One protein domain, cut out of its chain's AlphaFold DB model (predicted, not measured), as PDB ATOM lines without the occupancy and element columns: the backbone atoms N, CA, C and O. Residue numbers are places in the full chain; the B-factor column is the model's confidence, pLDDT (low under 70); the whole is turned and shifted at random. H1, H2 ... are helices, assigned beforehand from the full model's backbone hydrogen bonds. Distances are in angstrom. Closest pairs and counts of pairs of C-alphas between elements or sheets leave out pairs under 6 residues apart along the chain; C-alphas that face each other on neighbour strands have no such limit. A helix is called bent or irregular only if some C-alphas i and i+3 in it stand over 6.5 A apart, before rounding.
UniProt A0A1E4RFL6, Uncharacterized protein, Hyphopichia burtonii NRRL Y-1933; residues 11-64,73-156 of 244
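Overview. This is residues 11 to 64 and 73 to 156 of the 244 residues of an uncharacterized protein of Hyphopichia burtonii NRRL Y-1933 (UniProt A0A1E4RFL6). A long kinked helix, H3, runs beneath three helices that cross it one after another: H2 at its beginning, then H1b, then H5, with H1b between H2 and H5. Past the kink, the short helix H4 folds back on the last part of H3, the loop of residues 102 to 115 forms one end of the model, and residues 11 to 18 of H1a stick out from the rest. The printed part has 138 residues with five named helices, in the order H1 to H5, and no named strand; the class is all helix. The whole is only just loose, close to compact, with a radius of gyration of the C-alphas of 17.6 A, and its outline is flat, spanning 57 by 41 by 22 A.

Arrangement. H1, residues 11 to 33, was assigned as one helix by its hydrogen bonds, but it is bent: C-alphas 21 and 24 are 7.1 A apart. Its arms, H1a of residues 11 to 21 and H1b of residues 24 to 33, stand at a steep tilt of 57 degrees. H2, residues 41 to 63, touches H1b with residues 47 to 55 alone; their closest C-alphas, those of Leu 29 and Ile 51, are 6.3 A apart. These two form a helical hairpin, running opposite ways at a steep tilt of 39 degrees. H3, residues 77 to 101, is the hub, touching four other helices. H3 and H2 are about perpendicular, at 89 degrees, and touch most closely at the C-alphas of Glu 49 and Gly 77, 4.1 A apart. H3 and H1b only just touch, with 3 pairs of C-alphas within 8 A, the closest being those of Leu 27 and Tyr 84 at 7.6 A. H1a is close to H3 but not clearly touching, with the C-alphas of Arg 19 and Ile 83 closest at 7.5 A. H4, residues 116 to 122, forms a helical hairpin with H3, opposite ways at a steep tilt of 40 degrees; the closest C-alphas are those of Arg 96 and Leu 121, 5.2 A apart. H5, residues 132 to 156, is about perpendicular to H3, at 78 degrees, and touches it with residues 134 to 141 alone; the C-alphas of Met 88 and Leu 137 are closest, at 6.7 A. H5 also touches H1b, the same way at a shallow tilt of 24 degrees, with the C-alphas of Gly 24 and Cys 133 closest at 6.1 A. H5 is apart from H2 and from H4. Helix packing is mostly crossed. Every O i to N i+4 pair is within hydrogen-bond range in H1a, H1b, H2, H4 and H5; in H3 it is 19 of 21.

Along the chain. H1a begins at C-alpha 11, (-9.824, -45.081, -1.914), and is 15.4 A long; H1b is 14.5 A long. H2 measures 33.0 A from first to last C-alpha. H3 measures 35.3 A from C-alpha 77 at (0.520, -55.856, 12.917); it is irregular, with C-alphas 93 and 96 7.2 A apart, and has a kink of 42 degrees near residue 94. H4 spans 10.2 A. H5 spans 36.4 A and ends at C-alpha 156, (18.363, -48.144, 38.544).

Size, cuts and confidence. The two C-alphas farthest apart, those of Val 64 and Asn 113, are 58.9 A apart. Residues 65 to 72 are not printed, and C-alphas 64 and 73 are 16.2 A apart across this cut, which lies in the link from H2 to H3. The link from H3 to H4 is long, with 14 residues. The mean pLDDT of the printed part is 77.5; residue 11, residues 59 to 64, 73 to 74 and 103 to 122 are under 70.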
ATOM      1  N   TYR A  11     -10.752 -44.307  -2.728       67.81
ATOM      2  CA  TYR A  11      -9.824 -45.081  -1.914       67.81
ATOM      3  C   TYR A  11      -9.538 -44.475  -0.524       67.81
ATOM      4  O   TYR A  11      -9.457 -45.196   0.466       67.81
ATOM      5  N   GLN A  12      -9.402 -43.152  -0.415       72.31
ATOM      6  CA  GLN A  12      -9.184 -42.465   0.865       72.31
ATOM      7  C   GLN A  12     -10.442 -42.462   1.738       72.31
ATOM      8  O   GLN A  12     -10.337 -42.544   2.962       72.31
ATOM      9  N   GLU A  13     -11.624 -42.370   1.127       75.50
ATOM     10  CA  GLU A  13     -12.893 -42.468   1.851       75.50
ATOM     11  C   GLU A  13     -13.109 -43.882   2.395       75.50
ATOM     12  O   GLU A  13     -13.476 -44.035   3.561       75.50
ATOM     13  N   GLU A  14     -12.779 -44.901   1.604       70.00
ATOM     14  CA  GLU A  14     -12.877 -46.297   2.024       70.00
ATOM     15  C   GLU A  14     -11.863 -46.635   3.128       70.00
ATOM     16  O   GLU A  14     -12.224 -47.190   4.166       70.00
ATOM     17  N   GLN A  15     -10.612 -46.177   3.007       71.12
ATOM     18  CA  GLN A  15      -9.627 -46.306   4.088       71.12
ATOM     19  C   GLN A  15     -10.078 -45.626   5.384       71.12
ATOM     20  O   GLN A  15      -9.806 -46.126   6.479       71.12
ATOM     21  N   LYS A  16     -10.758 -44.481   5.283       76.44
ATOM     22  CA  LYS A  16     -11.286 -43.777   6.451       76.44
ATOM     23  C   LYS A  16     -12.429 -44.559   7.101       76.44
ATOM     24  O   LYS A  16     -12.411 -44.713   8.318       76.44
ATOM     25  N   ARG A  17     -13.352 -45.122   6.312       77.88
ATOM     26  CA  ARG A  17     -14.415 -46.009   6.819       77.88
ATOM     27  C   ARG A  17     -13.851 -47.216   7.557       77.88
ATOM     28  O   ARG A  17     -14.275 -47.500   8.674       77.88
ATOM     29  N   ILE A  18     -12.859 -47.879   6.966       71.94
ATOM     30  CA  ILE A  18     -12.175 -49.026   7.571       71.94
ATOM     31  C   ILE A  18     -11.538 -48.626   8.910       71.94
ATOM     32  O   ILE A  18     -11.743 -49.296   9.923       71.94
ATOM     33  N   ARG A  19     -10.817 -47.497   8.954       78.62
ATOM     34  CA  ARG A  19     -10.207 -46.981  10.191       78.62
ATOM     35  C   ARG A  19     -11.242 -46.670  11.268       78.62
ATOM     36  O   ARG A  19     -11.037 -47.050  12.418       78.62
ATOM     37  N   ASP A  20     -12.339 -46.013  10.905       79.56
ATOM     38  CA  ASP A  20     -13.397 -45.646  11.849       79.56
ATOM     39  C   ASP A  20     -14.113 -46.894  12.400       79.56
ATOM     40  O   ASP A  20     -14.390 -46.960  13.598       79.56
ATOM     41  N   SER A  21     -14.313 -47.924  11.569       79.25
ATOM     42  CA  SER A  21     -14.897 -49.209  11.981       79.25
ATOM     43  C   SER A  21     -13.983 -50.014  12.914       79.25
ATOM     44  O   SER A  21     -14.460 -50.696  13.819       79.25
ATOM     45  N   ILE A  22     -12.665 -49.946  12.711       81.50
ATOM     46  CA  ILE A  22     -11.685 -50.740  13.470       81.50
ATOM     47  C   ILE A  22     -11.227 -50.024  14.748       81.50
ATOM     48  O   ILE A  22     -10.793 -50.688  15.690       81.50
ATOM     49  N   LYS A  23     -11.353 -48.691  14.828       84.88
ATOM     50  CA  LYS A  23     -10.866 -47.858  15.943       84.88
ATOM     51  C   LYS A  23     -11.253 -48.408  17.321       84.88
ATOM     52  O   LYS A  23     -10.384 -48.591  18.166       84.88
ATOM     53  N   GLY A  24     -12.540 -48.667  17.553       84.19
ATOM     54  CA  GLY A  24     -13.036 -49.151  18.849       84.19
ATOM     55  C   GLY A  24     -12.483 -50.533  19.223       84.19
ATOM     56  O   GLY A  24     -11.797 -50.650  20.241       84.19
ATOM     57  N   PRO A  25     -12.715 -51.567  18.389       85.94
ATOM     58  CA  PRO A  25     -12.189 -52.913  18.617       85.94
ATOM     59  C   PRO A  25     -10.668 -52.960  18.785       85.94
ATOM     60  O   PRO A  25     -10.162 -53.732  19.600       85.94
ATOM     61  N   LEU A  26      -9.937 -52.126  18.040       88.31
ATOM     62  CA  LEU A  26      -8.488 -52.013  18.149       88.31
ATOM     63  C   LEU A  26      -8.076 -51.525  19.534       88.31
ATOM     64  O   LEU A  26      -7.255 -52.167  20.184       88.31
ATOM     65  N   LEU A  27      -8.647 -50.414  19.997       90.06
ATOM     66  CA  LEU A  27      -8.288 -49.829  21.288       90.06
ATOM     67  C   LEU A  27      -8.579 -50.786  22.450       90.06
ATOM     68  O   LEU A  27      -7.769 -50.893  23.366       90.06
ATOM     69  N   GLU A  28      -9.676 -51.539  22.387       89.56
ATOM     70  CA  GLU A  28      -9.987 -52.569  23.385       89.56
ATOM     71  C   GLU A  28      -8.954 -53.703  23.402       89.56
ATOM     72  O   GLU A  28      -8.508 -54.124  24.470       89.56
ATOM     73  N   LEU A  29      -8.545 -54.192  22.228       88.56
ATOM     74  CA  LEU A  29      -7.535 -55.248  22.129       88.56
ATOM     75  C   LEU A  29      -6.150 -54.758  22.557       88.56
ATOM     76  O   LEU A  29      -5.420 -55.504  23.208       88.56
ATOM     77  N   VAL A  30      -5.802 -53.509  22.245       89.50
ATOM     78  CA  VAL A  30      -4.557 -52.876  22.701       89.50
ATOM     79  C   VAL A  30      -4.565 -52.703  24.217       89.50
ATOM     80  O   VAL A  30      -3.549 -52.979  24.848       89.50
ATOM     81  N   LEU A  31      -5.696 -52.327  24.818       88.81
ATOM     82  CA  LEU A  31      -5.838 -52.253  26.275       88.81
ATOM     83  C   LEU A  31      -5.714 -53.626  26.942       88.81
ATOM     84  O   LEU A  31      -5.173 -53.725  28.037       88.81
ATOM     85  N   TRP A  32      -6.187 -54.690  26.291       87.19
ATOM     86  CA  TRP A  32      -6.122 -56.035  26.860       87.19
ATOM     87  C   TRP A  32      -4.743 -56.692  26.712       87.19
ATOM     88  O   TRP A  32      -4.311 -57.421  27.601       87.19
ATOM     89  N   HIS A  33      -4.045 -56.435  25.603       85.81
ATOM     90  CA  HIS A  33      -2.752 -57.060  25.299       85.81
ATOM     91  C   HIS A  33      -1.532 -56.200  25.626       85.81
ATOM     92  O   HIS A  33      -0.433 -56.739  25.716       85.81
ATOM     93  N   LEU A  34      -1.717 -54.889  25.809       86.50
ATOM     94  CA  LEU A  34      -0.685 -53.914  26.176       86.50
ATOM     95  C   LEU A  34       0.636 -54.134  25.414       86.50
ATOM     96  O   LEU A  34       1.685 -54.366  26.020       86.50
ATOM     97  N   PRO A  35       0.608 -54.075  24.069       84.50
ATOM     98  CA  PRO A  35       1.771 -54.379  23.238       84.50
ATOM     99  C   PRO A  35       2.941 -53.413  23.473       84.50
ATOM    100  O   PRO A  35       4.079 -53.788  23.243       84.50
ATOM    101  N   HIS A  36       2.690 -52.192  23.953       81.69
ATOM    102  CA  HIS A  36       3.708 -51.175  24.254       81.69
ATOM    103  C   HIS A  36       4.499 -51.468  25.543       81.69
ATOM    104  O   HIS A  36       5.629 -51.014  25.679       81.69
ATOM    105  N   LEU A  37       3.953 -52.282  26.453       81.31
ATOM    106  CA  LEU A  37       4.608 -52.651  27.713       81.31
ATOM    107  C   LEU A  37       5.477 -53.909  27.606       81.31
ATOM    108  O   LEU A  37       6.040 -54.354  28.608       81.31
ATOM    109  N   GLN A  38       5.578 -54.517  26.421       83.88
ATOM    110  CA  GLN A  38       6.355 -55.743  26.272       83.88
ATOM    111  C   GLN A  38       7.860 -55.453  26.403       83.88
ATOM    112  O   GLN A  38       8.346 -54.449  25.871       83.88
ATOM    113  N   PRO A  39       8.615 -56.343  27.074       77.44
ATOM    114  CA  PRO A  39      10.005 -56.088  27.453       77.44
ATOM    115  C   PRO A  39      10.996 -56.136  26.283       77.44
ATOM    116  O   PRO A  39      12.123 -55.669  26.430       77.44
ATOM    117  N   SER A  40      10.619 -56.727  25.145       83.81
ATOM    118  CA  SER A  40      11.475 -56.862  23.963       83.81
ATOM    119  C   SER A  40      10.744 -56.431  22.698       83.81
ATOM    120  O   SER A  40       9.540 -56.645  22.572       83.81
ATOM    121  N   GLU A  41      11.476 -55.879  21.727       84.56
ATOM    122  CA  GLU A  41      10.906 -55.454  20.439       84.56
ATOM    123  C   GLU A  41      10.233 -56.610  19.686       84.56
ATOM    124  O   GLU A  41       9.162 -56.430  19.113       84.56
ATOM    125  N   SER A  42      10.803 -57.819  19.761       84.19
ATOM    126  CA  SER A  42      10.187 -59.025  19.192       84.19
ATOM    127  C   SER A  42       8.829 -59.311  19.833       84.19
ATOM    128  O   SER A  42       7.851 -59.500  19.122       84.19
ATOM    129  N   ALA A  43       8.735 -59.267  21.167       83.62
ATOM    130  CA  ALA A  43       7.474 -59.507  21.867       83.62
ATOM    131  C   ALA A  43       6.443 -58.396  21.610       83.62
ATOM    132  O   ALA A  43       5.240 -58.669  21.561       83.62
ATOM    133  N   GLN A  44       6.893 -57.150  21.410       87.19
ATOM    134  CA  GLN A  44       6.023 -56.062  20.958       87.19
ATOM    135  C   GLN A  44       5.450 -56.380  19.573       87.19
ATOM    136  O   GLN A  44       4.240 -56.280  19.376       87.19
ATOM    137  N   GLN A  45       6.296 -56.790  18.623       87.44
ATOM    138  CA  GLN A  45       5.878 -57.120  17.262       87.44
ATOM    139  C   GLN A  45       4.919 -58.317  17.230       87.44
ATOM    140  O   GLN A  45       3.851 -58.208  16.631       87.44
ATOM    141  N   ASP A  46       5.222 -59.390  17.959       88.25
ATOM    142  CA  ASP A  46       4.345 -60.561  18.087       88.25
ATOM    143  C   ASP A  46       2.975 -60.186  18.674       88.25
ATOM    144  O   ASP A  46       1.934 -60.679  18.239       88.25
ATOM    145  N   SER A  47       2.955 -59.262  19.641       88.00
ATOM    146  CA  SER A  47       1.711 -58.763  20.236       88.00
ATOM    147  C   SER A  47       0.886 -57.950  19.238       88.00
ATOM    148  O   SER A  47      -0.334 -58.104  19.186       88.00
ATOM    149  N   TRP A  48       1.530 -57.119  18.413       91.00
ATOM    150  CA  TRP A  48       0.853 -56.383  17.344       91.00
ATOM    151  C   TRP A  48       0.290 -57.311  16.266       91.00
ATOM    152  O   TRP A  48      -0.847 -57.111  15.836       91.00
ATOM    153  N   GLU A  49       1.023 -58.355  15.878       88.31
ATOM    154  CA  GLU A  49       0.526 -59.369  14.939       88.31
ATOM    155  C   GLU A  49      -0.644 -60.166  15.528       88.31
ATOM    156  O   GLU A  49      -1.655 -60.385  14.865       88.31
ATOM    157  N   MET A  50      -0.582 -60.537  16.808       88.81
ATOM    158  CA  MET A  50      -1.697 -61.204  17.485       88.81
ATOM    159  C   MET A  50      -2.961 -60.332  17.506       88.81
ATOM    160  O   MET A  50      -4.063 -60.829  17.257       88.81
ATOM    161  N   ILE A  51      -2.820 -59.034  17.801       87.38
ATOM    162  CA  ILE A  51      -3.933 -58.074  17.760       87.38
ATOM    163  C   ILE A  51      -4.502 -57.992  16.340       87.38
ATOM    164  O   ILE A  51      -5.722 -57.993  16.177       87.38
ATOM    165  N   ALA A  52      -3.642 -57.990  15.321       86.88
ATOM    166  CA  ALA A  52      -4.050 -57.983  13.923       86.88
ATOM    167  C   ALA A  52      -4.853 -59.215  13.522       86.88
ATOM    168  O   ALA A  52      -5.935 -59.085  12.950       86.88
ATOM    169  N   ILE A  53      -4.393 -60.400  13.916       84.75
ATOM    170  CA  ILE A  53      -5.118 -61.654  13.706       84.75
ATOM    171  C   ILE A  53      -6.486 -61.603  14.400       84.75
ATOM    172  O   ILE A  53      -7.501 -61.941  13.796       84.75
ATOM    173  N   LYS A  54      -6.547 -61.128  15.649       84.62
ATOM    174  CA  LYS A  54      -7.809 -61.021  16.402       84.62
ATOM    175  C   LYS A  54      -8.786 -60.021  15.791       84.62
ATOM    176  O   LYS A  54      -9.989 -60.271  15.814       84.62
ATOM    177  N   LEU A  55      -8.289 -58.913  15.247       83.75
ATOM    178  CA  LEU A  55      -9.108 -57.937  14.531       83.75
ATOM    179  C   LEU A  55      -9.644 -58.497  13.222       83.75
ATOM    180  O   LEU A  55     -10.837 -58.365  12.964       83.75
ATOM    181  N   ASN A  56      -8.792 -59.163  12.444       82.12
ATOM    182  CA  ASN A  56      -9.211 -59.828  11.218       82.12
ATOM    183  C   ASN A  56     -10.314 -60.847  11.527       82.12
ATOM    184  O   ASN A  56     -11.382 -60.766  10.934       82.12
ATOM    185  N   ASN A  57     -10.124 -61.721  12.523       79.38
ATOM    186  CA  ASN A  57     -11.125 -62.724  12.906       79.38
ATOM    187  C   ASN A  57     -12.467 -62.099  13.327       79.38
ATOM    188  O   ASN A  57     -13.518 -62.563  12.896       79.38
ATOM    189  N   ARG A  58     -12.450 -61.009  14.111       73.81
ATOM    190  CA  ARG A  58     -13.679 -60.291  14.498       73.81
ATOM    191  C   ARG A  58     -14.386 -59.635  13.309       73.81
ATOM    192  O   ARG A  58     -15.611 -59.589  13.288       73.81
ATOM    193  N   ASN A  59     -13.631 -59.126  12.337       65.50
ATOM    194  CA  ASN A  59     -14.193 -58.552  11.113       65.50
ATOM    195  C   ASN A  59     -14.757 -59.639  10.184       65.50
ATOM    196  O   ASN A  59     -15.809 -59.427   9.583       65.50
ATOM    197  N   PHE A  60     -14.119 -60.813  10.124       58.25
ATOM    198  CA  PHE A  60     -14.662 -61.975   9.421       58.25
ATOM    199  C   PHE A  60     -16.013 -62.392  10.011       58.25
ATOM    200  O   PHE A  60     -16.968 -62.506   9.247       58.25
ATOM    201  N   ASP A  61     -16.145 -62.497  11.338       54.81
ATOM    202  CA  ASP A  61     -17.413 -62.858  12.000       54.81
ATOM    203  C   ASP A  61     -18.558 -61.863  11.720       54.81
ATOM    204  O   ASP A  61     -19.715 -62.264  11.591       54.81
ATOM    205  N   LEU A  62     -18.253 -60.567  11.575       52.09
ATOM    206  CA  LEU A  62     -19.229 -59.533  11.198       52.09
ATOM    207  C   LEU A  62     -19.649 -59.621   9.718       52.09
ATOM    208  O   LEU A  62     -20.773 -59.255   9.381       52.09
ATOM    209  N   SER A  63     -18.769 -60.122   8.845       50.88
ATOM    210  CA  SER A  63     -19.006 -60.236   7.396       50.88
ATOM    211  C   SER A  63     -19.792 -61.484   6.968       50.88
ATOM    212  O   SER A  63     -20.362 -61.486   5.882       50.88
ATOM    213  N   VAL A  64     -19.912 -62.516   7.819       50.25
ATOM    214  CA  VAL A  64     -20.674 -63.751   7.506       50.25
ATOM    215  C   VAL A  64     -22.182 -63.487   7.286       50.25
ATOM    216  O   VAL A  64     -22.890 -64.343   6.765       50.25
ATOM    217  N   PRO A  73      -8.424 -55.987   3.021       58.09
ATOM    218  CA  PRO A  73      -7.009 -56.328   3.093       58.09
ATOM    219  C   PRO A  73      -6.716 -56.930   4.463       58.09
ATOM    220  O   PRO A  73      -7.111 -56.361   5.484       58.09
ATOM    221  N   THR A  74      -6.013 -58.062   4.497       67.06
ATOM    222  CA  THR A  74      -5.547 -58.654   5.752       67.06
ATOM    223  C   THR A  74      -4.741 -57.614   6.518       67.06
ATOM    224  O   THR A  74      -3.686 -57.152   6.077       67.06
ATOM    225  N   LEU A  75      -5.264 -57.199   7.672       74.75
ATOM    226  CA  LEU A  75      -4.590 -56.218   8.506       74.75
ATOM    227  C   LEU A  75      -3.319 -56.872   9.051       74.75
ATOM    228  O   LEU A  75      -3.384 -57.958   9.626       74.75
ATOM    229  N   ASN A  76      -2.179 -56.219   8.852       85.25
ATOM    230  CA  ASN A  76      -0.879 -56.617   9.393       85.25
ATOM    231  C   ASN A  76      -0.625 -55.874  10.722       85.25
ATOM    232  O   ASN A  76      -1.075 -54.729  10.881       85.25
ATOM    233  N   GLY A  77       0.115 -56.483  11.656       82.56
ATOM    234  CA  GLY A  77       0.520 -55.856  12.917       82.56
ATOM    235  C   GLY A  77       1.156 -54.472  12.750       82.56
ATOM    236  O   GLY A  77       0.803 -53.541  13.474       82.56
ATOM    237  N   GLY A  78       2.013 -54.282  11.744       84.56
ATOM    238  CA  GLY A  78       2.630 -52.987  11.435       84.56
ATOM    239  C   GLY A  78       1.630 -51.913  10.990       84.56
ATOM    240  O   GLY A  78       1.742 -50.755  11.393       84.56
ATOM    241  N   PHE A  79       0.612 -52.286  10.210       84.38
ATOM    242  CA  PHE A  79      -0.439 -51.359   9.776       84.38
ATOM    243  C   PHE A  79      -1.311 -50.915  10.955       84.38
ATOM    244  O   PHE A  79      -1.595 -49.729  11.124       84.38
ATOM    245  N   ILE A  80      -1.687 -51.865  11.809       86.62
ATOM    246  CA  ILE A  80      -2.491 -51.600  13.000       86.62
ATOM    247  C   ILE A  80      -1.733 -50.758  14.023       86.62
ATOM    248  O   ILE A  80      -2.307 -49.816  14.574       86.62
ATOM    249  N   LYS A  81      -0.446 -51.046  14.227       89.56
ATOM    250  CA  LYS A  81       0.434 -50.207  15.039       89.56
ATOM    251  C   LYS A  81       0.431 -48.767  14.522       89.56
ATOM    252  O   LYS A  81       0.215 -47.849  15.300       89.56
ATOM    253  N   GLY A  82       0.552 -48.571  13.207       87.06
ATOM    254  CA  GLY A  82       0.482 -47.241  12.595       87.06
ATOM    255  C   GLY A  82      -0.843 -46.507  12.851       87.06
ATOM    256  O   GLY A  82      -0.834 -45.311  13.139       87.06
ATOM    257  N   ILE A  83      -1.981 -47.213  12.804       87.12
ATOM    258  CA  ILE A  83      -3.291 -46.633  13.157       87.12
ATOM    259  C   ILE A  83      -3.318 -46.224  14.632       87.12
ATOM    260  O   ILE A  83      -3.749 -45.115  14.950       87.12
ATOM    261  N   TYR A  84      -2.861 -47.101  15.528       90.94
ATOM    262  CA  TYR A  84      -2.790 -46.809  16.958       90.94
ATOM    263  C   TYR A  84      -1.901 -45.593  17.248       90.94
ATOM    264  O   TYR A  84      -2.336 -44.677  17.944       90.94
ATOM    265  N   ASP A  85      -0.703 -45.541  16.667       90.62
ATOM    266  CA  ASP A  85       0.247 -44.445  16.856       90.62
ATOM    267  C   ASP A  85      -0.351 -43.110  16.380       90.62
ATOM    268  O   ASP A  85      -0.204 -42.078  17.039       90.62
ATOM    269  N   GLU A  86      -1.094 -43.114  15.266       91.00
ATOM    270  CA  GLU A  86      -1.804 -41.930  14.777       91.00
ATOM    271  C   GLU A  86      -2.922 -41.488  15.739       91.00
ATOM    272  O   GLU A  86      -3.068 -40.291  16.008       91.00
ATOM    273  N   LEU A  87      -3.700 -42.435  16.277       89.88
ATOM    274  CA  LEU A  87      -4.757 -42.161  17.256       89.88
ATOM    275  C   LEU A  87      -4.184 -41.588  18.554       89.88
ATOM    276  O   LEU A  87      -4.666 -40.560  19.031       89.88
ATOM    277  N   MET A  88      -3.128 -42.206  19.083       89.00
ATOM    278  CA  MET A  88      -2.463 -41.760  20.303       89.00
ATOM    279  C   MET A  88      -1.826 -40.380  20.111       89.00
ATOM    280  O   MET A  88      -2.008 -39.490  20.938       89.00
ATOM    281  N   LYS A  89      -1.164 -40.133  18.974       90.75
ATOM    282  CA  LYS A  89      -0.582 -38.819  18.663       90.75
ATOM    283  C   LYS A  89      -1.642 -37.718  18.574       90.75
ATOM    284  O   LYS A  89      -1.425 -36.620  19.089       90.75
ATOM    285  N   LYS A  90      -2.787 -37.995  17.940       89.19
ATOM    286  CA  LYS A  90      -3.922 -37.054  17.888       89.19
ATOM    287  C   LYS A  90      -4.504 -36.799  19.273       89.19
ATOM    288  O   LYS A  90      -4.794 -35.651  19.597       89.19
ATOM    289  N   PHE A  91      -4.643 -37.845  20.085       89.06
ATOM    290  CA  PHE A  91      -5.109 -37.732  21.462       89.06
ATOM    291  C   PHE A  91      -4.182 -36.834  22.286       89.06
ATOM    292  O   PHE A  91      -4.639 -35.817  22.804       89.06
ATOM    293  N   VAL A  92      -2.877 -37.124  22.304       86.81
ATOM    294  CA  VAL A  92      -1.869 -36.345  23.043       86.81
ATOM    295  C   VAL A  92      -1.838 -34.881  22.594       86.81
ATOM    296  O   VAL A  92      -1.808 -33.979  23.430       86.81
ATOM    297  N   GLY A  93      -1.921 -34.622  21.285       85.06
ATOM    298  CA  GLY A  93      -1.989 -33.259  20.747       85.06
ATOM    299  C   GLY A  93      -3.223 -32.467  21.202       85.06
ATOM    300  O   GLY A  93      -3.161 -31.243  21.311       85.06
ATOM    301  N   ASN A  94      -4.323 -33.156  21.517       85.81
ATOM    302  CA  ASN A  94      -5.587 -32.544  21.920       85.81
ATOM    303  C   ASN A  94      -5.747 -32.369  23.440       85.81
ATOM    304  O   ASN A  94      -6.644 -31.631  23.852       85.81
ATOM    305  N   ILE A  95      -4.889 -32.972  24.272       84.50
ATOM    306  CA  ILE A  95      -5.001 -32.939  25.746       84.50
ATOM    307  C   ILE A  95      -5.159 -31.510  26.268       84.50
ATOM    308  O   ILE A  95      -6.096 -31.212  27.009       84.50
ATOM    309  N   ARG A  96      -4.285 -30.598  25.830       77.12
ATOM    310  CA  ARG A  96      -4.298 -29.198  26.271       77.12
ATOM    311  C   ARG A  96      -5.630 -28.509  25.971       77.12
ATOM    312  O   ARG A  96      -6.136 -27.743  26.789       77.12
ATOM    313  N   TYR A  97      -6.202 -28.775  24.798       80.94
ATOM    314  CA  TYR A  97      -7.476 -28.193  24.382       80.94
ATOM    315  C   TYR A  97      -8.647 -28.761  25.196       80.94
ATOM    316  O   TYR A  97      -9.494 -28.007  25.685       80.94
ATOM    317  N   VAL A  98      -8.672 -30.080  25.406       79.75
ATOM    318  CA  VAL A  98      -9.727 -30.749  26.178       79.75
ATOM    319  C   VAL A  98      -9.692 -30.307  27.641       79.75
ATOM    320  O   VAL A  98     -10.710 -29.878  28.178       79.75
ATOM    321  N   ASN A  99      -8.513 -30.283  28.262       79.75
ATOM    322  CA  ASN A  99      -8.351 -29.792  29.628       79.75
ATOM    323  C   ASN A  99      -8.751 -28.310  29.753       79.75
ATOM    324  O   ASN A  99      -9.375 -27.912  30.739       79.75
ATOM    325  N   SER A 100      -8.456 -27.489  28.739       73.44
ATOM    326  CA  SER A 100      -8.846 -26.075  28.750       73.44
ATOM    327  C   SER A 100     -10.350 -25.879  28.652       73.44
ATOM    328  O   SER A 100     -10.904 -25.058  29.379       73.44
ATOM    329  N   SER A 101     -11.009 -26.620  27.763       76.19
ATOM    330  CA  SER A 101     -12.462 -26.544  27.581       76.19
ATOM    331  C   SER A 101     -13.242 -27.111  28.772       76.19
ATOM    332  O   SER A 101     -14.341 -26.645  29.055       76.19
ATOM    333  N   ALA A 102     -12.655 -28.045  29.525       72.81
ATOM    334  CA  ALA A 102     -13.223 -28.573  30.763       72.81
ATOM    335  C   ALA A 102     -13.053 -27.646  31.989       72.81
ATOM    336  O   ALA A 102     -13.472 -28.008  33.087       72.81
ATOM    337  N   GLY A 103     -12.447 -26.461  31.832       64.88
ATOM    338  CA  GLY A 103     -12.308 -25.481  32.916       64.88
ATOM    339  C   GLY A 103     -11.268 -25.850  33.982       64.88
ATOM    340  O   GLY A 103     -11.287 -25.295  35.079       64.88
ATOM    341  N   VAL A 104     -10.338 -26.761  33.671       65.19
ATOM    342  CA  VAL A 104      -9.279 -27.213  34.596       65.19
ATOM    343  C   VAL A 104      -8.434 -26.032  35.086       65.19
ATOM    344  O   VAL A 104      -8.153 -25.909  36.277       65.19
ATOM    345  N   TYR A 105      -8.106 -25.108  34.179       60.56
ATOM    346  CA  TYR A 105      -7.288 -23.921  34.458       60.56
ATOM    347  C   TYR A 105      -8.053 -22.779  35.145       60.56
ATOM    348  O   TYR A 105      -7.476 -21.727  35.406       60.56
ATOM    349  N   SER A 106      -9.345 -22.959  35.430       55.81
ATOM    350  CA  SER A 106     -10.189 -21.948  36.081       55.81
ATOM    351  C   SER A 106     -10.265 -22.118  37.603       55.81
ATOM    352  O   SER A 106     -10.933 -21.331  38.272       55.81
ATOM    353  N   THR A 107      -9.595 -23.128  38.174       51.56
ATOM    354  CA  THR A 107      -9.618 -23.390  39.621       51.56
ATOM    355  C   THR A 107      -8.450 -22.697  40.346       51.56
ATOM    356  O   THR A 107      -7.290 -22.892  39.983       51.56
ATOM    357  N   PRO A 108      -8.698 -21.894  41.403       46.12
ATOM    358  CA  PRO A 108      -7.668 -21.125  42.104       46.12
ATOM    359  C   PRO A 108      -6.951 -21.978  43.161       46.12
ATOM    360  O   PRO A 108      -6.893 -21.618  44.336       46.12
ATOM    361  N   ARG A 109      -6.449 -23.157  42.788       53.44
ATOM    362  CA  ARG A 109      -5.705 -24.015  43.719       53.44
ATOM    363  C   ARG A 109      -4.623 -24.798  43.021       53.44
ATOM    364  O   ARG A 109      -4.761 -26.003  42.865       53.44
ATOM    365  N   VAL A 110      -3.500 -24.152  42.733       43.97
ATOM    366  CA  VAL A 110      -2.261 -24.920  42.725       43.97
ATOM    367  C   VAL A 110      -1.037 -24.051  43.035       43.97
ATOM    368  O   VAL A 110      -0.408 -23.463  42.163       43.97
ATOM    369  N   CYS A 111      -0.690 -23.970  44.318       37.03
ATOM    370  CA  CYS A 111       0.618 -23.511  44.780       37.03
ATOM    371  C   CYS A 111       1.074 -24.464  45.884       37.03
ATOM    372  O   CYS A 111       0.769 -24.239  47.047       37.03
ATOM    373  N   ASN A 112       1.726 -25.560  45.493       41.72
ATOM    374  CA  ASN A 112       2.605 -26.354  46.352       41.72
ATOM    375  C   ASN A 112       3.622 -27.088  45.454       41.72
ATOM    376  O   ASN A 112       3.410 -28.222  45.045       41.72
ATOM    377  N   ASN A 113       4.707 -26.383  45.119       45.44
ATOM    378  CA  ASN A 113       6.056 -26.867  44.773       45.44
ATOM    379  C   ASN A 113       6.280 -27.976  43.716       45.44
ATOM    380  O   ASN A 113       7.400 -28.470  43.603       45.44
ATOM    381  N   ARG A 114       5.304 -28.319  42.879       52.03
ATOM    382  CA  ARG A 114       5.536 -28.890  41.537       52.03
ATOM    383  C   ARG A 114       4.813 -28.005  40.551       52.03
ATOM    384  O   ARG A 114       3.685 -27.647  40.869       52.03
ATOM    385  N   ASP A 115       5.453 -27.626  39.440       48.78
ATOM    386  CA  ASP A 115       4.894 -26.697  38.450       48.78
ATOM    387  C   ASP A 115       3.519 -27.191  37.980       48.78
ATOM    388  O   ASP A 115       3.404 -28.050  37.100       48.78
ATOM    389  N   PRO A 116       2.438 -26.683  38.575       55.72
ATOM    390  CA  PRO A 116       1.165 -27.375  38.494       55.72
ATOM    391  C   PRO A 116       0.422 -27.037  37.210       55.72
ATOM    392  O   PRO A 116      -0.451 -27.775  36.759       55.72
ATOM    393  N   LEU A 117       0.817 -25.933  36.580       54.62
ATOM    394  CA  LEU A 117       0.442 -25.596  35.220       54.62
ATOM    395  C   LEU A 117       1.008 -26.622  34.236       54.62
ATOM    396  O   LEU A 117       0.295 -27.015  33.326       54.62
ATOM    397  N   TYR A 118       2.235 -27.117  34.424       57.53
ATOM    398  CA  TYR A 118       2.822 -28.096  33.506       57.53
ATOM    399  C   TYR A 118       2.101 -29.450  33.593       57.53
ATOM    400  O   TYR A 118       1.670 -29.988  32.573       57.53
ATOM    401  N   GLU A 119       1.866 -29.965  34.803       57.19
ATOM    402  CA  GLU A 119       1.119 -31.219  34.984       57.19
ATOM    403  C   GLU A 119      -0.332 -31.104  34.471       57.19
ATOM    404  O   GLU A 119      -0.832 -32.000  33.799       57.19
ATOM    405  N   THR A 120      -1.009 -29.971  34.675       58.12
ATOM    406  CA  THR A 120      -2.394 -29.789  34.189       58.12
ATOM    407  C   THR A 120      -2.496 -29.475  32.691       58.12
ATOM    408  O   THR A 120      -3.547 -29.706  32.083       58.12
ATOM    409  N   LEU A 121      -1.443 -28.946  32.057       59.88
ATOM    410  CA  LEU A 121      -1.416 -28.624  30.621       59.88
ATOM    411  C   LEU A 121      -1.178 -29.839  29.727       59.88
ATOM    412  O   LEU A 121      -1.675 -29.856  28.600       59.88
ATOM    413  N   TYR A 122      -0.445 -30.833  30.227       64.88
ATOM    414  CA  TYR A 122       0.079 -31.921  29.402       64.88
ATOM    415  C   TYR A 122      -0.390 -33.323  29.816       64.88
ATOM    416  O   TYR A 122      -0.136 -34.265  29.068       64.88
ATOM    417  N   PHE A 123      -1.118 -33.480  30.930       75.69
ATOM    418  CA  PHE A 123      -1.694 -34.770  31.332       75.69
ATOM    419  C   PHE A 123      -3.212 -34.832  31.111       75.69
ATOM    420  O   PHE A 123      -3.924 -33.895  31.475       75.69
ATOM    421  N   PRO A 124      -3.741 -35.928  30.542       79.62
ATOM    422  CA  PRO A 124      -5.166 -36.066  30.273       79.62
ATOM    423  C   PRO A 124      -5.938 -36.333  31.568       79.62
ATOM    424  O   PRO A 124      -5.622 -37.258  32.305       79.62
ATOM    425  N   ILE A 125      -6.997 -35.573  31.849       79.12
ATOM    426  CA  ILE A 125      -7.806 -35.809  33.054       79.12
ATOM    427  C   ILE A 125      -8.898 -36.836  32.757       79.12
ATOM    428  O   ILE A 125      -9.788 -36.594  31.950       79.12
ATOM    429  N   ARG A 126      -8.890 -37.980  33.454       79.44
ATOM    430  CA  ARG A 126      -9.841 -39.092  33.220       79.44
ATOM    431  C   ARG A 126     -11.312 -38.656  33.159       79.44
ATOM    432  O   ARG A 126     -12.058 -39.130  32.312       79.44
ATOM    433  N   GLY A 127     -11.717 -37.718  34.017       72.50
ATOM    434  CA  GLY A 127     -13.099 -37.236  34.108       72.50
ATOM    435  C   GLY A 127     -13.569 -36.315  32.974       72.50
ATOM    436  O   GLY A 127     -14.758 -36.006  32.919       72.50
ATOM    437  N   THR A 128     -12.686 -35.856  32.079       78.69
ATOM    438  CA  THR A 128     -13.061 -34.920  31.002       78.69
ATOM    439  C   THR A 128     -13.514 -35.622  29.722       78.69
ATOM    440  O   THR A 128     -14.205 -35.016  28.904       78.69
ATOM    441  N   TYR A 129     -13.157 -36.895  29.541       82.50
ATOM    442  CA  TYR A 129     -13.425 -37.650  28.317       82.50
ATOM    443  C   TYR A 129     -14.729 -38.445  28.429       82.50
ATOM    444  O   TYR A 129     -14.881 -39.313  29.289       82.50
ATOM    445  N   LYS A 130     -15.687 -38.141  27.546       82.62
ATOM    446  CA  LYS A 130     -16.993 -38.824  27.486       82.62
ATOM    447  C   LYS A 130     -17.028 -39.966  26.472       82.62
ATOM    448  O   LYS A 130     -17.803 -40.898  26.658       82.62
ATOM    449  N   ASP A 131     -16.229 -39.882  25.409       88.19
ATOM    450  CA  ASP A 131     -16.143 -40.946  24.410       88.19
ATOM    451  C   ASP A 131     -15.366 -42.142  24.980       88.19
ATOM    452  O   ASP A 131     -14.304 -41.980  25.588       88.19
ATOM    453  N   LYS A 132     -15.885 -43.351  24.757       87.81
ATOM    454  CA  LYS A 132     -15.276 -44.607  25.206       87.81
ATOM    455  C   LYS A 132     -13.875 -44.775  24.620       87.81
ATOM    456  O   LYS A 132     -12.966 -45.218  25.317       87.81
ATOM    457  N   CYS A 133     -13.684 -44.404  23.353       86.88
ATOM    458  CA  CYS A 133     -12.375 -44.498  22.706       86.88
ATOM    459  C   CYS A 133     -11.341 -43.592  23.387       86.88
ATOM    460  O   CYS A 133     -10.217 -44.021  23.636       86.88
ATOM    461  N   ASP A 134     -11.731 -42.362  23.719       87.88
ATOM    462  CA  ASP A 134     -10.844 -41.397  24.367       87.88
ATOM    463  C   ASP A 134     -10.542 -41.782  25.821       87.88
ATOM    464  O   ASP A 134      -9.433 -41.558  26.301       87.88
ATOM    465  N   GLN A 135     -11.489 -42.424  26.516       88.75
ATOM    466  CA  GLN A 135     -11.243 -43.010  27.838       88.75
ATOM    467  C   GLN A 135     -10.204 -44.130  27.774       88.75
ATOM    468  O   GLN A 135      -9.278 -44.150  28.582       88.75
ATOM    469  N   ILE A 136     -10.318 -45.034  26.795       89.75
ATOM    470  CA  ILE A 136      -9.333 -46.105  26.603       89.75
ATOM    471  C   ILE A 136      -7.957 -45.514  26.273       89.75
ATOM    472  O   ILE A 136      -6.963 -45.935  26.855       89.75
ATOM    473  N   LEU A 137      -7.888 -44.512  25.391       89.69
ATOM    474  CA  LEU A 137      -6.637 -43.814  25.068       89.69
ATOM    475  C   LEU A 137      -6.024 -43.119  26.292       89.69
ATOM    476  O   LEU A 137      -4.810 -43.168  26.473       89.69
ATOM    477  N   CYS A 138      -6.853 -42.528  27.154       89.44
ATOM    478  CA  CYS A 138      -6.419 -41.940  28.416       89.44
ATOM    479  C   CYS A 138      -5.787 -42.990  29.342       89.44
ATOM    480  O   CYS A 138      -4.693 -42.772  29.856       89.44
ATOM    481  N   GLU A 139      -6.419 -44.154  29.513       88.12
ATOM    482  CA  GLU A 139      -5.846 -45.233  30.328       88.12
ATOM    483  C   GLU A 139      -4.563 -45.809  29.720       88.12
ATOM    484  O   GLU A 139      -3.586 -46.020  30.435       88.12
ATOM    485  N   LEU A 140      -4.525 -45.995  28.399       89.00
ATOM    486  CA  LEU A 140      -3.326 -46.439  27.686       89.00
ATOM    487  C   LEU A 140      -2.158 -45.461  27.861       89.00
ATOM    488  O   LEU A 140      -1.033 -45.894  28.090       89.00
ATOM    489  N   PHE A 141      -2.424 -44.154  27.825       88.81
ATOM    490  CA  PHE A 141      -1.418 -43.125  28.084       88.81
ATOM    491  C   PHE A 141      -0.815 -43.252  29.493       88.81
ATOM    492  O   PHE A 141       0.403 -43.192  29.665       88.81
ATOM    493  N   TYR A 142      -1.657 -43.471  30.508       86.50
ATOM    494  CA  TYR A 142      -1.181 -43.673  31.877       86.50
ATOM    495  C   TYR A 142      -0.373 -44.963  32.027       86.50
ATOM    496  O   TYR A 142       0.680 -44.946  32.666       86.50
ATOM    497  N   LEU A 143      -0.831 -46.061  31.425       85.94
ATOM    498  CA  LEU A 143      -0.137 -47.345  31.478       85.94
ATOM    499  C   LEU A 143       1.250 -47.275  30.837       85.94
ATOM    500  O   LEU A 143       2.203 -47.774  31.431       85.94
ATOM    501  N   ASP A 144       1.383 -46.602  29.696       84.12
ATOM    502  CA  ASP A 144       2.671 -46.414  29.024       84.12
ATOM    503  C   ASP A 144       3.659 -45.634  29.907       84.12
ATOM    504  O   ASP A 144       4.785 -46.072  30.151       84.12
ATOM    505  N   SER A 145       3.202 -44.530  30.508       79.12
ATOM    506  CA  SER A 145       4.027 -43.742  31.431       79.12
ATOM    507  C   SER A 145       4.458 -44.531  32.677       79.12
ATOM    508  O   SER A 145       5.619 -44.459  33.083       79.12
ATOM    509  N   ALA A 146       3.560 -45.347  33.241       79.12
ATOM    510  CA  ALA A 146       3.863 -46.209  34.379       79.12
ATOM    511  C   ALA A 146       4.855 -47.321  34.000       79.12
ATOM    512  O   ALA A 146       5.753 -47.643  34.777       79.12
ATOM    513  N   GLY A 147       4.738 -47.878  32.792       74.81
ATOM    514  CA  GLY A 147       5.695 -48.840  32.250       74.81
ATOM    515  C   GLY A 147       7.107 -48.269  32.168       74.81
ATOM    516  O   GLY A 147       8.061 -48.904  32.622       74.81
ATOM    517  N   ILE A 148       7.238 -47.044  31.655       78.50
ATOM    518  CA  ILE A 148       8.520 -46.332  31.578       78.50
ATOM    519  C   ILE A 148       9.101 -46.105  32.979       78.50
ATOM    520  O   ILE A 148      10.291 -46.342  33.194       78.50
ATOM    521  N   GLU A 149       8.275 -45.695  33.945       79.94
ATOM    522  CA  GLU A 149       8.715 -45.484  35.327       79.94
ATOM    523  C   GLU A 149       9.224 -46.781  35.973       79.94
ATOM    524  O   GLU A 149      10.320 -46.801  36.535       79.94
ATOM    525  N   ILE A 150       8.483 -47.884  35.840       78.81
ATOM    526  CA  ILE A 150       8.883 -49.196  36.367       78.81
ATOM    527  C   ILE A 150      10.189 -49.662  35.715       78.81
ATOM    528  O   ILE A 150      11.103 -50.116  36.403       78.81
ATOM    529  N   MET A 151      10.322 -49.515  34.395       74.94
ATOM    530  CA  MET A 151      11.546 -49.878  33.674       74.94
ATOM    531  C   MET A 151      12.745 -49.023  34.107       74.94
ATOM    532  O   MET A 151      13.857 -49.542  34.239       74.94
ATOM    533  N   ALA A 152      12.534 -47.736  34.387       80.50
ATOM    534  CA  ALA A 152      13.558 -46.851  34.937       80.50
ATOM    535  C   ALA A 152      13.953 -47.236  36.375       80.50
ATOM    536  O   ALA A 152      15.134 -47.214  36.720       80.50
ATOM    537  N   GLN A 153      12.995 -47.638  37.212       83.06
ATOM    538  CA  GLN A 153      13.284 -48.140  38.557       83.06
ATOM    539  C   GLN A 153      14.076 -49.455  38.504       83.06
ATOM    540  O   GLN A 153      15.099 -49.583  39.175       83.06
ATOM    541  N   LEU A 154      13.682 -50.397  37.644       81.12
ATOM    542  CA  LEU A 154      14.394 -51.663  37.454       81.12
ATOM    543  C   LEU A 154      15.815 -51.459  36.920       81.12
ATOM    544  O   LEU A 154      16.739 -52.156  37.346       81.12
ATOM    545  N   SER A 155      16.018 -50.525  35.987       78.25
ATOM    546  CA  SER A 155      17.357 -50.221  35.470       78.25
ATOM    547  C   SER A 155      18.242 -49.595  36.547       78.25
ATOM    548  O   SER A 155      19.393 -50.007  36.702       78.25
ATOM    549  N   LYS A 156      17.687 -48.693  37.366       90.81
ATOM    550  CA  LYS A 156      18.363 -48.144  38.544       90.81
ATOM    551  C   LYS A 156      18.766 -49.245  39.528       90.81
ATOM    552  O   LYS A 156      19.921 -49.292  39.937       90.81
TER     553      LYS A 156